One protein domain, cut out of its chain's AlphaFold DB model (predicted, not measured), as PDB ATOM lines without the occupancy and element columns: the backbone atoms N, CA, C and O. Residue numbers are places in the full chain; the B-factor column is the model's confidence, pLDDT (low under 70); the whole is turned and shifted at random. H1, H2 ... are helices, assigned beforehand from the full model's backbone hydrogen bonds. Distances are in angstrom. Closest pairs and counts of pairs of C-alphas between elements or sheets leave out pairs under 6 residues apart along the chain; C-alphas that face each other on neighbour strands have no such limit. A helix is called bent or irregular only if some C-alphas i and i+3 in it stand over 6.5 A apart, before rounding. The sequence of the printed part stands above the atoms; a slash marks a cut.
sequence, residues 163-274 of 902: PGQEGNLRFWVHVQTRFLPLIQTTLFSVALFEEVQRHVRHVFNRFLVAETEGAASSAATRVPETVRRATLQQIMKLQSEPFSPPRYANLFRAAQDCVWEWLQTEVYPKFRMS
ATOM      1  N   PRO A 163     188.766  98.014 144.246       80.38
ATOM      2  CA  PRO A 163     189.364  98.894 145.245       80.38
ATOM      3  C   PRO A 163     190.890  98.953 145.090       80.38
ATOM      4  O   PRO A 163     191.553  97.943 144.845       80.38
ATOM      5  N   GLY A 164     191.452 100.159 145.182       77.25
ATOM      6  CA  GLY A 164     192.891 100.403 145.008       77.25
ATOM      7  C   GLY A 164     193.385 100.449 143.554       77.25
ATOM      8  O   GLY A 164     194.552 100.751 143.325       77.25
ATOM      9  N   GLN A 165     192.530 100.211 142.549       83.88
ATOM     10  CA  GLN A 165     192.902 100.322 141.123       83.88
ATOM     11  C   GLN A 165     192.481 101.655 140.482       83.88
ATOM     12  O   GLN A 165     192.721 101.882 139.296       83.88
ATOM     13  N   GLU A 166     191.905 102.562 141.268       85.69
ATOM     14  CA  GLU A 166     191.440 103.890 140.847       85.69
ATOM     15  C   GLU A 166     192.560 104.774 140.271       85.69
ATOM     16  O   GLU A 166     192.320 105.594 139.382       85.69
ATOM     17  N   GLY A 167     193.795 104.597 140.756       83.62
ATOM     18  CA  GLY A 167     194.978 105.309 140.270       83.62
ATOM     19  C   GLY A 167     195.234 105.112 138.772       83.62
ATOM     20  O   GLY A 167     195.708 106.037 138.114       83.62
ATOM     21  N   ASN A 168     194.828 103.971 138.200       87.88
ATOM     22  CA  ASN A 168     194.933 103.701 136.762       87.88
ATOM     23  C   ASN A 168     194.034 104.637 135.943       87.88
ATOM     24  O   ASN A 168     194.504 105.290 135.011       87.88
ATOM     25  N   LEU A 169     192.754 104.757 136.314       88.69
ATOM     26  CA  LEU A 169     191.820 105.636 135.608       88.69
ATOM     27  C   LEU A 169     192.203 107.111 135.796       88.69
ATOM     28  O   LEU A 169     192.213 107.874 134.830       88.69
ATOM     29  N   ARG A 170     192.614 107.500 137.013       87.94
ATOM     30  CA  ARG A 170     193.126 108.853 137.288       87.94
ATOM     31  C   ARG A 170     194.345 109.187 136.431       87.94
ATOM     32  O   ARG A 170     194.397 110.289 135.895       87.94
ATOM     33  N   PHE A 171     195.286 108.256 136.271       90.31
ATOM     34  CA  PHE A 171     196.445 108.429 135.393       90.31
ATOM     35  C   PHE A 171     196.016 108.692 133.946       90.31
ATOM     36  O   PHE A 171     196.411 109.705 133.368       90.31
ATOM     37  N   TRP A 172     195.166 107.829 133.380       90.81
ATOM     38  CA  TRP A 172     194.730 107.955 131.987       90.81
ATOM     39  C   TRP A 172     194.023 109.294 131.729       90.81
ATOM     40  O   TRP A 172     194.388 110.018 130.799       90.81
ATOM     41  N   VAL A 173     193.075 109.667 132.597       88.12
ATOM     42  CA  VAL A 173     192.311 110.925 132.492       88.12
ATOM     43  C   VAL A 173     193.222 112.137 132.662       88.12
ATOM     44  O   VAL A 173     193.086 113.114 131.928       88.12
ATOM     45  N   HIS A 174     194.177 112.093 133.594       87.56
ATOM     46  CA  HIS A 174     195.107 113.198 133.832       87.56
ATOM     47  C   HIS A 174     196.015 113.446 132.622       87.56
ATOM     48  O   HIS A 174     196.232 114.598 132.241       87.56
ATOM     49  N   VAL A 175     196.508 112.386 131.976       88.12
ATOM     50  CA  VAL A 175     197.305 112.526 130.752       88.12
ATOM     51  C   VAL A 175     196.454 113.124 129.623       88.12
ATOM     52  O   VAL A 175     196.882 114.082 128.979       88.12
ATOM     53  N   GLN A 176     195.223 112.638 129.442       86.00
ATOM     54  CA  GLN A 176     194.336 113.076 128.361       86.00
ATOM     55  C   GLN A 176     193.841 114.525 128.515       86.00
ATOM     56  O   GLN A 176     193.772 115.261 127.536       86.00
ATOM     57  N   THR A 177     193.491 114.938 129.736       83.88
ATOM     58  CA  THR A 177     192.811 116.222 130.000       83.88
ATOM     59  C   THR A 177     193.742 117.340 130.457       83.88
ATOM     60  O   THR A 177     193.379 118.507 130.339       83.88
ATOM     61  N   ARG A 178     194.936 117.016 130.977       84.69
ATOM     62  CA  ARG A 178     195.900 118.016 131.464       84.69
ATOM     63  C   ARG A 178     197.200 118.006 130.680       84.69
ATOM     64  O   ARG A 178     197.621 119.055 130.216       84.69
ATOM     65  N   PHE A 179     197.822 116.846 130.477       86.94
ATOM     66  CA  PHE A 179     199.126 116.793 129.805       86.94
ATOM     67  C   PHE A 179     199.041 117.043 128.293       86.94
ATOM     68  O   PHE A 179     199.769 117.892 127.782       86.94
ATOM     69  N   LEU A 180     198.160 116.342 127.568       86.94
ATOM     70  CA  LEU A 180     198.058 116.489 126.109       86.94
ATOM     71  C   LEU A 180     197.670 117.915 125.659       86.94
ATOM     72  O   LEU A 180     198.308 118.418 124.734       86.94
ATOM     73  N   PRO A 181     196.720 118.622 126.303       85.25
ATOM     74  CA  PRO A 181     196.414 120.006 125.938       85.25
ATOM     75  C   PRO A 181     197.584 120.975 126.153       85.25
ATOM     76  O   PRO A 181     197.780 121.872 125.338       85.25
ATOM     77  N   LEU A 182     198.400 120.772 127.199       82.12
ATOM     78  CA  LEU A 182     199.576 121.614 127.476       82.12
ATOM     79  C   LEU A 182     200.611 121.551 126.344       82.12
ATOM     80  O   LEU A 182     201.233 122.561 126.013       82.12
ATOM     81  N   ILE A 183     200.779 120.382 125.720       82.00
ATOM     82  CA  ILE A 183     201.749 120.186 124.633       82.00
ATOM     83  C   ILE A 183     201.186 120.507 123.242       82.00
ATOM     84  O   ILE A 183     201.970 120.715 122.326       82.00
ATOM     85  N   GLN A 184     199.862 120.561 123.063       77.06
ATOM     86  CA  GLN A 184     199.202 120.855 121.778       77.06
ATOM     87  C   GLN A 184     199.140 122.355 121.436       77.06
ATOM     88  O   GLN A 184     198.566 122.740 120.416       77.06
ATOM     89  N   THR A 185     199.729 123.215 122.264       70.25
ATOM     90  CA  THR A 185     199.777 124.661 122.033       70.25
ATOM     91  C   THR A 185     200.736 125.016 120.885       70.25
ATOM     92  O   THR A 185     201.793 124.411 120.710       70.25
ATOM     93  N   THR A 186     200.369 126.007 120.066       63.62
ATOM     94  CA  THR A 186     201.143 126.427 118.878       63.62
ATOM     95  C   THR A 186     202.245 127.447 119.184       63.62
ATOM     96  O   THR A 186     203.050 127.760 118.308       63.62
ATOM     97  N   LEU A 187     202.299 127.970 120.414       69.06
ATOM     98  CA  LEU A 187     203.217 129.027 120.839       69.06
ATOM     99  C   LEU A 187     204.243 128.471 121.827       69.06
ATOM    100  O   LEU A 187     203.911 128.126 122.958       69.06
ATOM    101  N   PHE A 188     205.505 128.406 121.407       68.81
ATOM    102  CA  PHE A 188     206.600 127.985 122.277       68.81
ATOM    103  C   PHE A 188     207.040 129.130 123.202       68.81
ATOM    104  O   PHE A 188     207.332 130.231 122.739       68.81
ATOM    105  N   SER A 189     207.138 128.860 124.507       78.69
ATOM    106  CA  SER A 189     207.774 129.751 125.482       78.69
ATOM    107  C   SER A 189     208.599 128.951 126.492       78.69
ATOM    108  O   SER A 189     208.306 127.785 126.765       78.69
ATOM    109  N   VAL A 190     209.627 129.580 127.069       77.50
ATOM    110  CA  VAL A 190     210.466 128.954 128.108       77.50
ATOM    111  C   VAL A 190     209.626 128.582 129.336       77.50
ATOM    112  O   VAL A 190     209.774 127.488 129.873       77.50
ATOM    113  N   ALA A 191     208.670 129.437 129.714       80.56
ATOM    114  CA  ALA A 191     207.741 129.177 130.813       80.56
ATOM    115  C   ALA A 191     206.849 127.948 130.553       80.56
ATOM    116  O   ALA A 191     206.697 127.100 131.432       80.56
ATOM    117  N   LEU A 192     206.323 127.807 129.329       79.12
ATOM    118  CA  LEU A 192     205.539 126.638 128.922       79.12
ATOM    119  C   LEU A 192     206.386 125.359 128.957       79.12
ATOM    120  O   LEU A 192     205.921 124.322 129.418       79.12
ATOM    121  N   PHE A 193     207.640 125.417 128.503       80.75
ATOM    122  CA  PHE A 193     208.539 124.263 128.555       80.75
ATOM    123  C   PHE A 193     208.816 123.809 129.996       80.75
ATOM    124  O   PHE A 193     208.743 122.614 130.294       80.75
ATOM    125  N   GLU A 194     209.074 124.745 130.913       82.50
ATOM    126  CA  GLU A 194     209.233 124.437 132.338       82.50
ATOM    127  C   GLU A 194     207.957 123.858 132.958       82.50
ATOM    128  O   GLU A 194     208.023 122.940 133.781       82.50
ATOM    129  N   GLU A 195     206.791 124.368 132.560       84.44
ATOM    130  CA  GLU A 195     205.490 123.855 132.978       84.44
ATOM    131  C   GLU A 195     205.252 122.424 132.491       84.44
ATOM    132  O   GLU A 195     204.890 121.563 133.297       84.44
ATOM    133  N   VAL A 196     205.557 122.132 131.224       84.44
ATOM    134  CA  VAL A 196     205.495 120.777 130.659       84.44
ATOM    135  C   VAL A 196     206.433 119.837 131.418       84.44
ATOM    136  O   VAL A 196     206.009 118.765 131.840       84.44
ATOM    137  N   GLN A 197     207.681 120.232 131.679       83.75
ATOM    138  CA  GLN A 197     208.644 119.416 132.437       83.75
ATOM    139  C   GLN A 197     208.208 119.182 133.891       83.75
ATOM    140  O   GLN A 197     208.380 118.090 134.443       83.75
ATOM    141  N   ARG A 198     207.612 120.191 134.536       85.06
ATOM    142  CA  ARG A 198     206.999 120.059 135.866       85.06
ATOM    143  C   ARG A 198     205.835 119.064 135.836       85.06
ATOM    144  O   ARG A 198     205.777 118.204 136.712       85.06
ATOM    145  N   HIS A 199     204.978 119.121 134.817       85.81
ATOM    146  CA  HIS A 199     203.857 118.191 134.648       85.81
ATOM    147  C   HIS A 199     204.316 116.759 134.348       85.81
ATOM    148  O   HIS A 199     203.796 115.824 134.947       85.81
ATOM    149  N   VAL A 200     205.325 116.570 133.492       87.62
ATOM    150  CA  VAL A 200     205.907 115.247 133.198       87.62
ATOM    151  C   VAL A 200     206.437 114.591 134.474       87.62
ATOM    152  O   VAL A 200     206.104 113.439 134.752       87.62
ATOM    153  N   ARG A 201     207.199 115.333 135.290       85.12
ATOM    154  CA  ARG A 201     207.685 114.847 136.594       85.12
ATOM    155  C   ARG A 201     206.540 114.553 137.559       85.12
ATOM    156  O   ARG A 201     206.577 113.536 138.240       85.12
ATOM    157  N   HIS A 202     205.520 115.411 137.602       86.75
ATOM    158  CA  HIS A 202     204.347 115.201 138.448       86.75
ATOM    159  C   HIS A 202     203.604 113.912 138.085       86.75
ATOM    160  O   HIS A 202     203.342 113.098 138.964       86.75
ATOM    161  N   VAL A 203     203.303 113.705 136.799       86.62
ATOM    162  CA  VAL A 203     202.594 112.514 136.313       86.62
ATOM    163  C   VAL A 203     203.406 111.252 136.596       86.62
ATOM    164  O   VAL A 203     202.861 110.286 137.127       86.62
ATOM    165  N   PHE A 204     204.709 111.272 136.307       85.38
ATOM    166  CA  PHE A 204     205.577 110.125 136.554       85.38
ATOM    167  C   PHE A 204     205.670 109.790 138.052       85.38
ATOM    168  O   PHE A 204     205.394 108.658 138.439       85.38
ATOM    169  N   ASN A 205     205.956 110.772 138.911       85.00
ATOM    170  CA  ASN A 205     206.125 110.540 140.349       85.00
ATOM    171  C   ASN A 205     204.818 110.167 141.054       85.00
ATOM    172  O   ASN A 205     204.833 109.386 141.997       85.00
ATOM    173  N   ARG A 206     203.684 110.723 140.618       83.50
ATOM    174  CA  ARG A 206     202.386 110.484 141.260       83.50
ATOM    175  C   ARG A 206     201.755 109.153 140.866       83.50
ATOM    176  O   ARG A 206     201.077 108.546 141.689       83.50
ATOM    177  N   PHE A 207     201.910 108.746 139.607       84.38
ATOM    178  CA  PHE A 207     201.183 107.598 139.061       84.38
ATOM    179  C   PHE A 207     202.086 106.415 138.703       84.38
ATOM    180  O   PHE A 207     201.611 105.285 138.729       84.38
ATOM    181  N   LEU A 208     203.362 106.635 138.369       83.19
ATOM    182  CA  LEU A 208     204.257 105.591 137.847       83.19
ATOM    183  C   LEU A 208     205.398 105.205 138.803       83.19
ATOM    184  O   LEU A 208     206.121 104.263 138.500       83.19
ATOM    185  N   VAL A 209     205.556 105.865 139.955       81.00
ATOM    186  CA  VAL A 209     206.512 105.467 141.006       81.00
ATOM    187  C   VAL A 209     205.765 104.694 142.097       81.00
ATOM    188  O   VAL A 209     204.769 105.175 142.626       81.00
ATOM    189  N   ALA A 210     206.220 103.475 142.402       60.06
ATOM    190  CA  ALA A 210     205.487 102.509 143.229       60.06
ATOM    191  C   ALA A 210     205.869 102.502 144.726       60.06
ATOM    192  O   ALA A 210     205.399 101.643 145.463       60.06
ATOM    193  N   GLU A 211     206.693 103.439 145.198       54.34
ATOM    194  CA  GLU A 211     207.294 103.367 146.537       54.34
ATOM    195  C   GLU A 211     207.048 104.648 147.338       54.34
ATOM    196  O   GLU A 211     207.846 105.583 147.344       54.34
ATOM    197  N   THR A 212     205.901 104.722 148.009       51.22
ATOM    198  CA  THR A 212     205.742 105.571 149.201       51.22
ATOM    199  C   THR A 212     204.572 105.041 150.020       51.22
ATOM    200  O   THR A 212     203.469 104.870 149.496       51.22
ATOM    201  N   GLU A 213     204.818 104.746 151.295       47.06
ATOM    202  CA  GLU A 213     203.823 104.283 152.268       47.06
ATOM    203  C   GLU A 213     202.730 105.359 152.424       47.06
ATOM    204  O   GLU A 213     202.888 106.338 153.142       47.06
ATOM    205  N   GLY A 214     201.654 105.243 151.636       50.62
ATOM    206  CA  GLY A 214     200.576 106.240 151.525       50.62
ATOM    207  C   GLY A 214     200.101 106.525 150.089       50.62
ATOM    208  O   GLY A 214     198.992 107.017 149.898       50.62
ATOM    209  N   ALA A 215     200.883 106.164 149.064       49.94
ATOM    210  CA  ALA A 215     200.569 106.408 147.647       49.94
ATOM    211  C   ALA A 215     199.802 105.263 146.948       49.94
ATOM    212  O   ALA A 215     199.433 105.390 145.777       49.94
ATOM    213  N   ALA A 216     199.520 104.159 147.652       51.69
ATOM    214  CA  ALA A 216     198.926 102.946 147.077       51.69
ATOM    215  C   ALA A 216     197.564 103.173 146.383       51.69
ATOM    216  O   ALA A 216     197.243 102.463 145.436       51.69
ATOM    217  N   SER A 217     196.788 104.188 146.787       57.12
ATOM    218  CA  SER A 217     195.498 104.518 146.152       57.12
ATOM    219  C   SER A 217     195.618 105.387 144.887       57.12
ATOM    220  O   SER A 217     194.659 105.503 144.116       57.12
ATOM    221  N   SER A 218     196.782 106.006 144.650       66.12
ATOM    222  CA  SER A 218     197.016 106.914 143.517       66.12
ATOM    223  C   SER A 218     197.885 106.304 142.415       66.12
ATOM    224  O   SER A 218     197.931 106.879 141.332       66.12
ATOM    225  N   ALA A 219     198.554 105.174 142.645       79.38
ATOM    226  CA  ALA A 219     199.455 104.573 141.665       79.38
ATOM    227  C   ALA A 219     198.710 103.838 140.529       79.38
ATOM    228  O   ALA A 219     197.681 103.193 140.736       79.38
ATOM    229  N   ALA A 220     199.260 103.895 139.313       82.00
ATOM    230  CA  ALA A 220     198.792 103.140 138.155       82.00
ATOM    231  C   ALA A 220     199.371 101.713 138.185       82.00
ATOM    232  O   ALA A 220     200.368 101.378 137.535       82.00
ATOM    233  N   THR A 221     198.734 100.859 138.983       82.12
ATOM    234  CA  THR A 221     199.134  99.466 139.235       82.12
ATOM    235  C   THR A 221     199.141  98.569 137.993       82.12
ATOM    236  O   THR A 221     199.857  97.570 137.983       82.12
ATOM    237  N   ARG A 222     198.403  98.922 136.932       84.94
ATOM    238  CA  ARG A 222     198.294  98.148 135.680       84.94
ATOM    239  C   ARG A 222     199.372  98.459 134.646       84.94
ATOM    240  O   ARG A 222     199.474  97.739 133.661       84.94
ATOM    241  N   VAL A 223     200.194  99.487 134.859       86.31
ATOM    242  CA  VAL A 223     201.332  99.774 133.975       86.31
ATOM    243  C   VAL A 223     202.503  98.860 134.357       86.31
ATOM    244  O   VAL A 223     202.965  98.956 135.495       86.31
ATOM    245  N   PRO A 224     203.016  98.000 133.454       87.38
ATOM    246  CA  PRO A 224     204.131  97.108 133.761       87.38
ATOM    247  C   PRO A 224     205.424  97.865 134.069       87.38
ATOM    248  O   PRO A 224     205.712  98.912 133.487       87.38
ATOM    249  N   GLU A 225     206.260  97.285 134.925       83.25
ATOM    250  CA  GLU A 225     207.548  97.866 135.321       83.25
ATOM    251  C   GLU A 225     208.491  98.108 134.127       83.25
ATOM    252  O   GLU A 225     209.214  99.102 134.076       83.25
ATOM    253  N   THR A 226     208.429  97.250 133.107       85.81
ATOM    254  CA  THR A 226     209.164  97.420 131.845       85.81
ATOM    255  C   THR A 226     208.776  98.711 131.119       85.81
ATOM    256  O   THR A 226     209.650  99.438 130.642       85.81
ATOM    257  N   VAL A 227     207.483  99.041 131.093       88.12
ATOM    258  CA  VAL A 227     206.944 100.257 130.464       88.12
ATOM    259  C   VAL A 227     207.285 101.496 131.289       88.12
ATOM    260  O   VAL A 227     207.638 102.530 130.719       88.12
ATOM    261  N   ARG A 228     207.264 101.403 132.626       86.38
ATOM    262  CA  ARG A 228     207.685 102.505 133.514       86.38
ATOM    263  C   ARG A 228     209.147 102.879 133.286       86.38
ATOM    264  O   ARG A 228     209.450 104.056 133.090       86.38
ATOM    265  N   ARG A 229     210.043 101.886 133.229       85.75
ATOM    266  CA  ARG A 229     211.476 102.098 132.959       85.75
ATOM    267  C   ARG A 229     211.721 102.681 131.572       85.75
ATOM    268  O   ARG A 229     212.497 103.623 131.448       85.75
ATOM    269  N   ALA A 230     211.027 102.179 130.550       87.06
ATOM    270  CA  ALA A 230     211.111 102.729 129.197       87.06
ATOM    271  C   ALA A 230     210.622 104.189 129.136       87.06
ATOM    272  O   ALA A 230     211.260 105.038 128.516       87.06
ATOM    273  N   THR A 231     209.532 104.506 129.841       87.00
ATOM    274  CA  THR A 231     209.002 105.875 129.950       87.00
ATOM    275  C   THR A 231     210.009 106.795 130.643       87.00
ATOM    276  O   THR A 231     210.270 107.890 130.152       87.00
ATOM    277  N   LEU A 232     210.645 106.346 131.731       87.25
ATOM    278  CA  LEU A 232     211.687 107.108 132.429       87.25
ATOM    279  C   LEU A 232     212.906 107.375 131.539       87.25
ATOM    280  O   LEU A 232     213.375 108.510 131.469       87.25
ATOM    281  N   GLN A 233     213.386 106.359 130.817       85.69
ATOM    282  CA  GLN A 233     214.482 106.509 129.853       85.69
ATOM    283  C   GLN A 233     214.143 107.547 128.776       85.69
ATOM    284  O   GLN A 233     214.977 108.387 128.434       85.69
ATOM    285  N   GLN A 234     212.901 107.541 128.289       84.81
ATOM    286  CA  GLN A 234     212.429 108.518 127.313       84.81
ATOM    287  C   GLN A 234     212.322 109.933 127.904       84.81
ATOM    288  O   GLN A 234     212.701 110.895 127.237       84.81
ATOM    289  N   ILE A 235     211.878 110.079 129.159       85.94
ATOM    290  CA  ILE A 235     211.872 111.364 129.880       85.94
ATOM    291  C   ILE A 235     213.299 111.916 129.995       85.94
ATOM    292  O   ILE A 235     213.525 113.078 129.666       85.94
ATOM    293  N   MET A 236     214.264 111.089 130.410       84.44
ATOM    294  CA  MET A 236     215.669 111.494 130.556       84.44
ATOM    295  C   MET A 236     216.284 111.924 129.220       84.44
ATOM    296  O   MET A 236     216.990 112.926 129.158       84.44
ATOM    297  N   LYS A 237     215.972 111.215 128.131       83.12
ATOM    298  CA  LYS A 237     216.429 111.582 126.785       83.12
ATOM    299  C   LYS A 237     215.879 112.944 126.350       83.12
ATOM    300  O   LYS A 237     216.632 113.802 125.893       83.12
ATOM    301  N   LEU A 238     214.582 113.171 126.557       80.56
ATOM    302  CA  LEU A 238     213.899 114.411 126.177       80.56
ATOM    303  C   LEU A 238     214.296 115.628 127.031       80.56
ATOM    304  O   LEU A 238     214.045 116.752 126.614       80.56
ATOM    305  N   GLN A 239     214.930 115.445 128.195       74.62
ATOM    306  CA  GLN A 239     215.490 116.557 128.980       74.62
ATOM    307  C   GLN A 239     216.702 117.219 128.307       74.62
ATOM    308  O   GLN A 239     217.000 118.373 128.602       74.62
ATOM    309  N   SER A 240     217.384 116.506 127.406       69.12
ATOM    310  CA  SER A 240     218.591 116.978 126.709       69.12
ATOM    311  C   SER A 240     218.342 117.494 125.286       69.12
ATOM    312  O   SER A 240     219.266 117.968 124.628       69.12
ATOM    313  N   GLU A 241     217.102 117.414 124.798       72.25
ATOM    314  CA  GLU A 241     216.732 117.696 123.408       72.25
ATOM    315  C   GLU A 241     215.781 118.912 123.308       72.25
ATOM    316  O   GLU A 241     215.043 119.200 124.253       72.25
ATOM    317  N   PRO A 242     215.756 119.641 122.172       68.88
ATOM    318  CA  PRO A 242     214.842 120.766 121.990       68.88
ATOM    319  C   PRO A 242     213.377 120.310 122.023       68.88
ATOM    320  O   PRO A 242     213.019 119.252 121.490       68.88
ATOM    321  N   PHE A 243     212.519 121.132 122.634       73.50
ATOM    322  CA  PHE A 243     211.094 120.843 122.772       73.50
ATOM    323  C   PHE A 243     210.420 120.616 121.415       73.50
ATOM    324  O   PHE A 243     210.590 121.386 120.472       73.50
ATOM    325  N   SER A 244     209.610 119.562 121.336       75.12
ATOM    326  CA  SER A 244     208.880 119.189 120.128       75.12
ATOM    327  C   SER A 244     207.543 118.545 120.517       75.12
ATOM    328  O   SER A 244     207.548 117.411 121.008       75.12
ATOM    329  N   PRO A 245     206.394 119.217 120.296       73.81
ATOM    330  CA  PRO A 245     205.065 118.695 120.635       73.81
ATOM    331  C   PRO A 245     204.792 117.243 120.196       73.81
ATOM    332  O   PRO A 245     204.341 116.451 121.027       73.81
ATOM    333  N   PRO A 246     205.139 116.817 118.960       75.69
ATOM    334  CA  PRO A 246     204.911 115.439 118.514       75.69
ATOM    335  C   PRO A 246     205.704 114.391 119.308       75.69
ATOM    336  O   PRO A 246     205.282 113.241 119.420       75.69
ATOM    337  N   ARG A 247     206.861 114.772 119.868       76.44
ATOM    338  CA  ARG A 247     207.733 113.864 120.628       76.44
ATOM    339  C   ARG A 247     207.225 113.657 122.055       76.44
ATOM    340  O   ARG A 247     207.297 112.539 122.555       76.44
ATOM    341  N   TYR A 248     206.649 114.691 122.674       81.44
ATOM    342  CA  TYR A 248     206.010 114.587 123.993       81.44
ATOM    343  C   TYR A 248     204.632 113.919 123.936       81.44
ATOM    344  O   TYR A 248     204.248 113.255 124.896       81.44
ATOM    345  N   ALA A 249     203.915 114.014 122.812       81.00
ATOM    346  CA  ALA A 249     202.600 113.386 122.647       81.00
ATOM    347  C   ALA A 249     202.628 111.858 122.796       81.00
ATOM    348  O   ALA A 249     201.651 111.261 123.235       81.00
ATOM    349  N   ASN A 250     203.760 111.226 122.477       83.88
ATOM    350  CA  ASN A 250     203.925 109.778 122.596       83.88
ATOM    351  C   ASN A 250     204.569 109.337 123.922       83.88
ATOM    352  O   ASN A 250     204.746 108.140 124.132       83.88
ATOM    353  N   LEU A 251     204.910 110.270 124.819       86.12
ATOM    354  CA  LEU A 251     205.702 109.995 126.023       86.12
ATOM    355  C   LEU A 251     205.045 108.976 126.960       86.12
ATOM    356  O   LEU A 251     205.694 108.032 127.394       86.12
ATOM    357  N   PHE A 252     203.756 109.158 127.248       89.69
ATOM    358  CA  PHE A 252     202.986 108.278 128.133       89.69
ATOM    359  C   PHE A 252     202.108 107.281 127.370       89.69
ATOM    360  O   PHE A 252     201.341 106.553 127.991       89.69
ATOM    361  N   ARG A 253     202.214 107.227 126.036       88.38
ATOM    362  CA  ARG A 253     201.266 106.503 125.183       88.38
ATOM    363  C   ARG A 253     201.243 105.007 125.474       88.38
ATOM    364  O   ARG A 253     200.190 104.480 125.784       88.38
ATOM    365  N   ALA A 254     202.411 104.369 125.528       87.25
ATOM    366  CA  ALA A 254     202.512 102.950 125.865       87.25
ATOM    367  C   ALA A 254     201.926 102.623 127.255       87.25
ATOM    368  O   ALA A 254     201.317 101.577 127.442       87.25
ATOM    369  N   ALA A 255     202.069 103.530 128.230       88.12
ATOM    370  CA  ALA A 255     201.471 103.365 129.554       88.12
ATOM    371  C   ALA A 255     199.946 103.594 129.541       88.12
ATOM    372  O   ALA A 255     199.216 102.881 130.228       88.12
ATOM    373  N   GLN A 256     199.455 104.563 128.758       90.00
ATOM    374  CA  GLN A 256     198.021 104.779 128.547       90.00
ATOM    375  C   GLN A 256     197.373 103.603 127.818       90.00
ATOM    376  O   GLN A 256     196.260 103.245 128.185       90.00
ATOM    377  N   ASP A 257     198.059 102.986 126.854       91.50
ATOM    378  CA  ASP A 257     197.560 101.839 126.092       91.50
ATOM    379  C   ASP A 257     197.345 100.623 127.007       91.50
ATOM    380  O   ASP A 257     196.286 100.005 126.946       91.50
ATOM    381  N   CYS A 258     198.262 100.346 127.946       90.44
ATOM    382  CA  CYS A 258     198.070  99.286 128.948       90.44
ATOM    383  C   CYS A 258     196.837  99.528 129.836       90.44
ATOM    384  O   CYS A 258     196.077  98.609 130.136       90.44
ATOM    385  N   VAL A 259     196.633 100.773 130.281       89.94
ATOM    386  CA  VAL A 259     195.463 101.126 131.100       89.94
ATOM    387  C   VAL A 259     194.183 101.098 130.269       89.94
ATOM    388  O   VAL A 259     193.151 100.650 130.759       89.94
ATOM    389  N   TRP A 260     194.239 101.557 129.022       91.69
ATOM    390  CA  TRP A 260     193.116 101.559 128.096       91.69
ATOM    391  C   TRP A 260     192.665 100.141 127.752       91.69
ATOM    392  O   TRP A 260     191.473  99.863 127.810       91.69
ATOM    393  N   GLU A 261     193.597  99.232 127.464       92.38
ATOM    394  CA  GLU A 261     193.303  97.821 127.204       92.38
ATOM    395  C   GLU A 261     192.602  97.179 128.403       92.38
ATOM    396  O   GLU A 261     191.549  96.559 128.246       92.38
ATOM    397  N   TRP A 262     193.115  97.405 129.615       92.81
ATOM    398  CA  TRP A 262     192.474  96.945 130.849       92.81
ATOM    399  C   TRP A 262     191.072  97.546 131.039       92.81
ATOM    400  O   TRP A 262     190.110  96.821 131.312       92.81
ATOM    401  N   LEU A 263     190.925  98.863 130.849       91.69
ATOM    402  CA  LEU A 263     189.627  99.530 130.935       91.69
ATOM    403  C   LEU A 263     188.647  98.962 129.905       91.69
ATOM    404  O   LEU A 263     187.501  98.708 130.250       91.69
ATOM    405  N   GLN A 264     189.075  98.729 128.666       91.62
ATOM    406  CA  GLN A 264     188.214  98.286 127.571       91.62
ATOM    407  C   GLN A 264     187.813  96.810 127.682       91.62
ATOM    408  O   GLN A 264     186.686  96.465 127.328       91.62
ATOM    409  N   THR A 265     188.705  95.945 128.165       88.81
ATOM    410  CA  THR A 265     188.488  94.488 128.195       88.81
ATOM    411  C   THR A 265     187.885  94.001 129.510       88.81
ATOM    412  O   THR A 265     186.976  93.174 129.494       88.81
ATOM    413  N   GLU A 266     188.333  94.524 130.655       88.12
ATOM    414  CA  GLU A 266     187.929  94.013 131.971       88.12
ATOM    415  C   GLU A 266     186.888  94.887 132.675       88.12
ATOM    416  O   GLU A 266     185.986  94.363 133.339       88.12
ATOM    417  N   VAL A 267     187.017  96.214 132.571       90.38
ATOM    418  CA  VAL A 267     186.207  97.163 133.354       90.38
ATOM    419  C   VAL A 267     184.946  97.562 132.600       90.38
ATOM    420  O   VAL A 267     183.845  97.457 133.139       90.38
ATOM    421  N   TYR A 268     185.088  98.004 131.354       90.94
ATOM    422  CA  TYR A 268     184.014  98.609 130.577       90.94
ATOM    423  C   TYR A 268     182.837  97.667 130.305       90.94
ATOM    424  O   TYR A 268     181.697  98.089 130.511       90.94
ATOM    425  N   PRO A 269     183.045  96.383 129.948       90.56
ATOM    426  CA  PRO A 269     181.935  95.452 129.764       90.56
ATOM    427  C   PRO A 269     181.139  95.237 131.058       90.56
ATOM    428  O   PRO A 269     179.913  95.177 131.030       90.56
ATOM    429  N   LYS A 270     181.818  95.194 132.213       89.44
ATOM    430  CA  LYS A 270     181.165  95.064 133.525       89.44
ATOM    431  C   LYS A 270     180.463  96.355 133.941       89.44
ATOM    432  O   LYS A 270     179.368  96.299 134.494       89.44
ATOM    433  N   PHE A 271     181.059  97.508 133.640       89.00
ATOM    434  CA  PHE A 271     180.443  98.812 133.858       89.00
ATOM    435  C   PHE A 271     179.156  98.952 133.043       89.00
ATOM    436  O   PHE A 271     178.141  99.353 133.604       89.00
ATOM    437  N   ARG A 272     179.147  98.525 131.775       87.69
ATOM    438  CA  ARG A 272     177.960  98.546 130.902       87.69
ATOM    439  C   ARG A 272     176.772  97.768 131.484       87.69
ATOM    440  O   ARG A 272     175.624  98.170 131.314       87.69
ATOM    441  N   MET A 273     177.047  96.685 132.207       84.81
ATOM    442  CA  MET A 273     176.017  95.887 132.883       84.81
ATOM    443  C   MET A 273     175.576  96.477 134.232       84.81
ATOM    444  O   MET A 273     174.557  96.062 134.784       84.81
ATOM    445  N   SER A 274     176.295  97.461 134.771       84.56
ATOM    446  CA  SER A 274     175.982  98.079 136.063       84.56
ATOM    447  C   SER A 274     174.809  99.066 135.990       84.56
ATOM    448  O   SER A 274     174.480  99.598 134.928       84.56
TER     449      SER A 274
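What this domain is: This is residues 163 to 274 of the 902 residues of an uncharacterized protein of Phytophthora fragariae (UniProt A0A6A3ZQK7). The model is a small bundle in which H1, H2 and H3 run side by side in turn, up and down, while the short H4 and the start of H5 fill a fourth place across from H2. H5 then crosses H1 at residues 168 to 172 and runs on away from the body, and the long link of residues 209 to 224 between H2 and H3 loops out and comes back. The printed part has 112 residues with five named helices, in the order H1, H2, H3, H4, H5, and no named strand; the class is all helix, with 77 residues in the named helices. The whole is compact, with a radius of gyration of the C-alphas of 14.8 A, and its C-alphas span 46 by 31 by 22 A, which is only just elongated.

Where its parts are: Find C-alpha 166 at (191.440, 103.890, 140.847); here H1 begins, and it runs through residues 166 to 183 over 25.2 A. It is irregular, but only just: C-alphas 177 and 180 are 6.54 A apart. After a short link, look at C-alpha 190 at (210.466, 128.954, 128.108), where H2 begins; it holds residues 190 to 208 and is 26.1 A long. H3 follows as residues 225 to 238, 19.9 A from first to last C-alpha. H4 is the five residues 245 to 249. H5, the longest by residues, takes residues 253 to 273 and spans 28.5 A, ending at C-alpha 273 at (176.017, 95.887, 132.883). It has a kink of 39 degrees near residue 264 and is irregular, but only just, with C-alphas 266 and 269 at 6.55 A.

How they stand to each other: Start at H1, the hub, which touches three other helices. H1 and H2 form a helical hairpin: they touch and run opposite ways at a shallow tilt of 12 degrees, and their closest C-alphas are those of Phe 171 and Phe 207, 6.0 A apart. With residues 180 to 183 alone H1 touches H4, where the C-alphas of Ile 183 and Pro 245 are the closest at 5.4 A. With residues 168 to 172 alone it touches residues 256 to 263 of H5; the closest C-alphas are those of Trp 172 and Gln 256 at 5.7 A, and the two helices run opposite ways at a steep tilt of 51 degrees. H2 and H3 are a helical hairpin too, opposite ways at a shallow tilt of 13 degrees, but they only just touch, with 3 pairs of C-alphas within 8 A; the closest are those of Leu 208 and Arg 228 at 6.3 A. H3 touches H5 with residues 227 to 231 alone, at a steep tilt of 43 degrees and opposite ways, and the C-alphas of Val 227 and Ala 255 come closest at 6.4 A. H3 and H4 are near each other, while H4 and H5 meet only through their link. H1 and H3 are apart, as are H2 and H4, and H2 and H5. In H2, H3 and H4 every O i to N i+4 pair is within hydrogen-bond range; in H1 it is 11 of 14 and in H5 14 of 17.

The domain as a whole: The two C-alphas farthest apart are those of Val 190 and Met 273, at 48.0 A, whereas the first and last printed C-alphas, of Pro 163 and Ser 274, are 16.2 A apart. The printed part has no cut. The link from H2 to H3 is long, with 16 residues; the link from H4 to H5 is tight, and those from H1 to H2 and from H3 to H4 are short. The mean pLDDT of the printed part is 81.6. Look for values under 70 at residues 186 to 188, residues 210 to 218, residue 240 and residue 242.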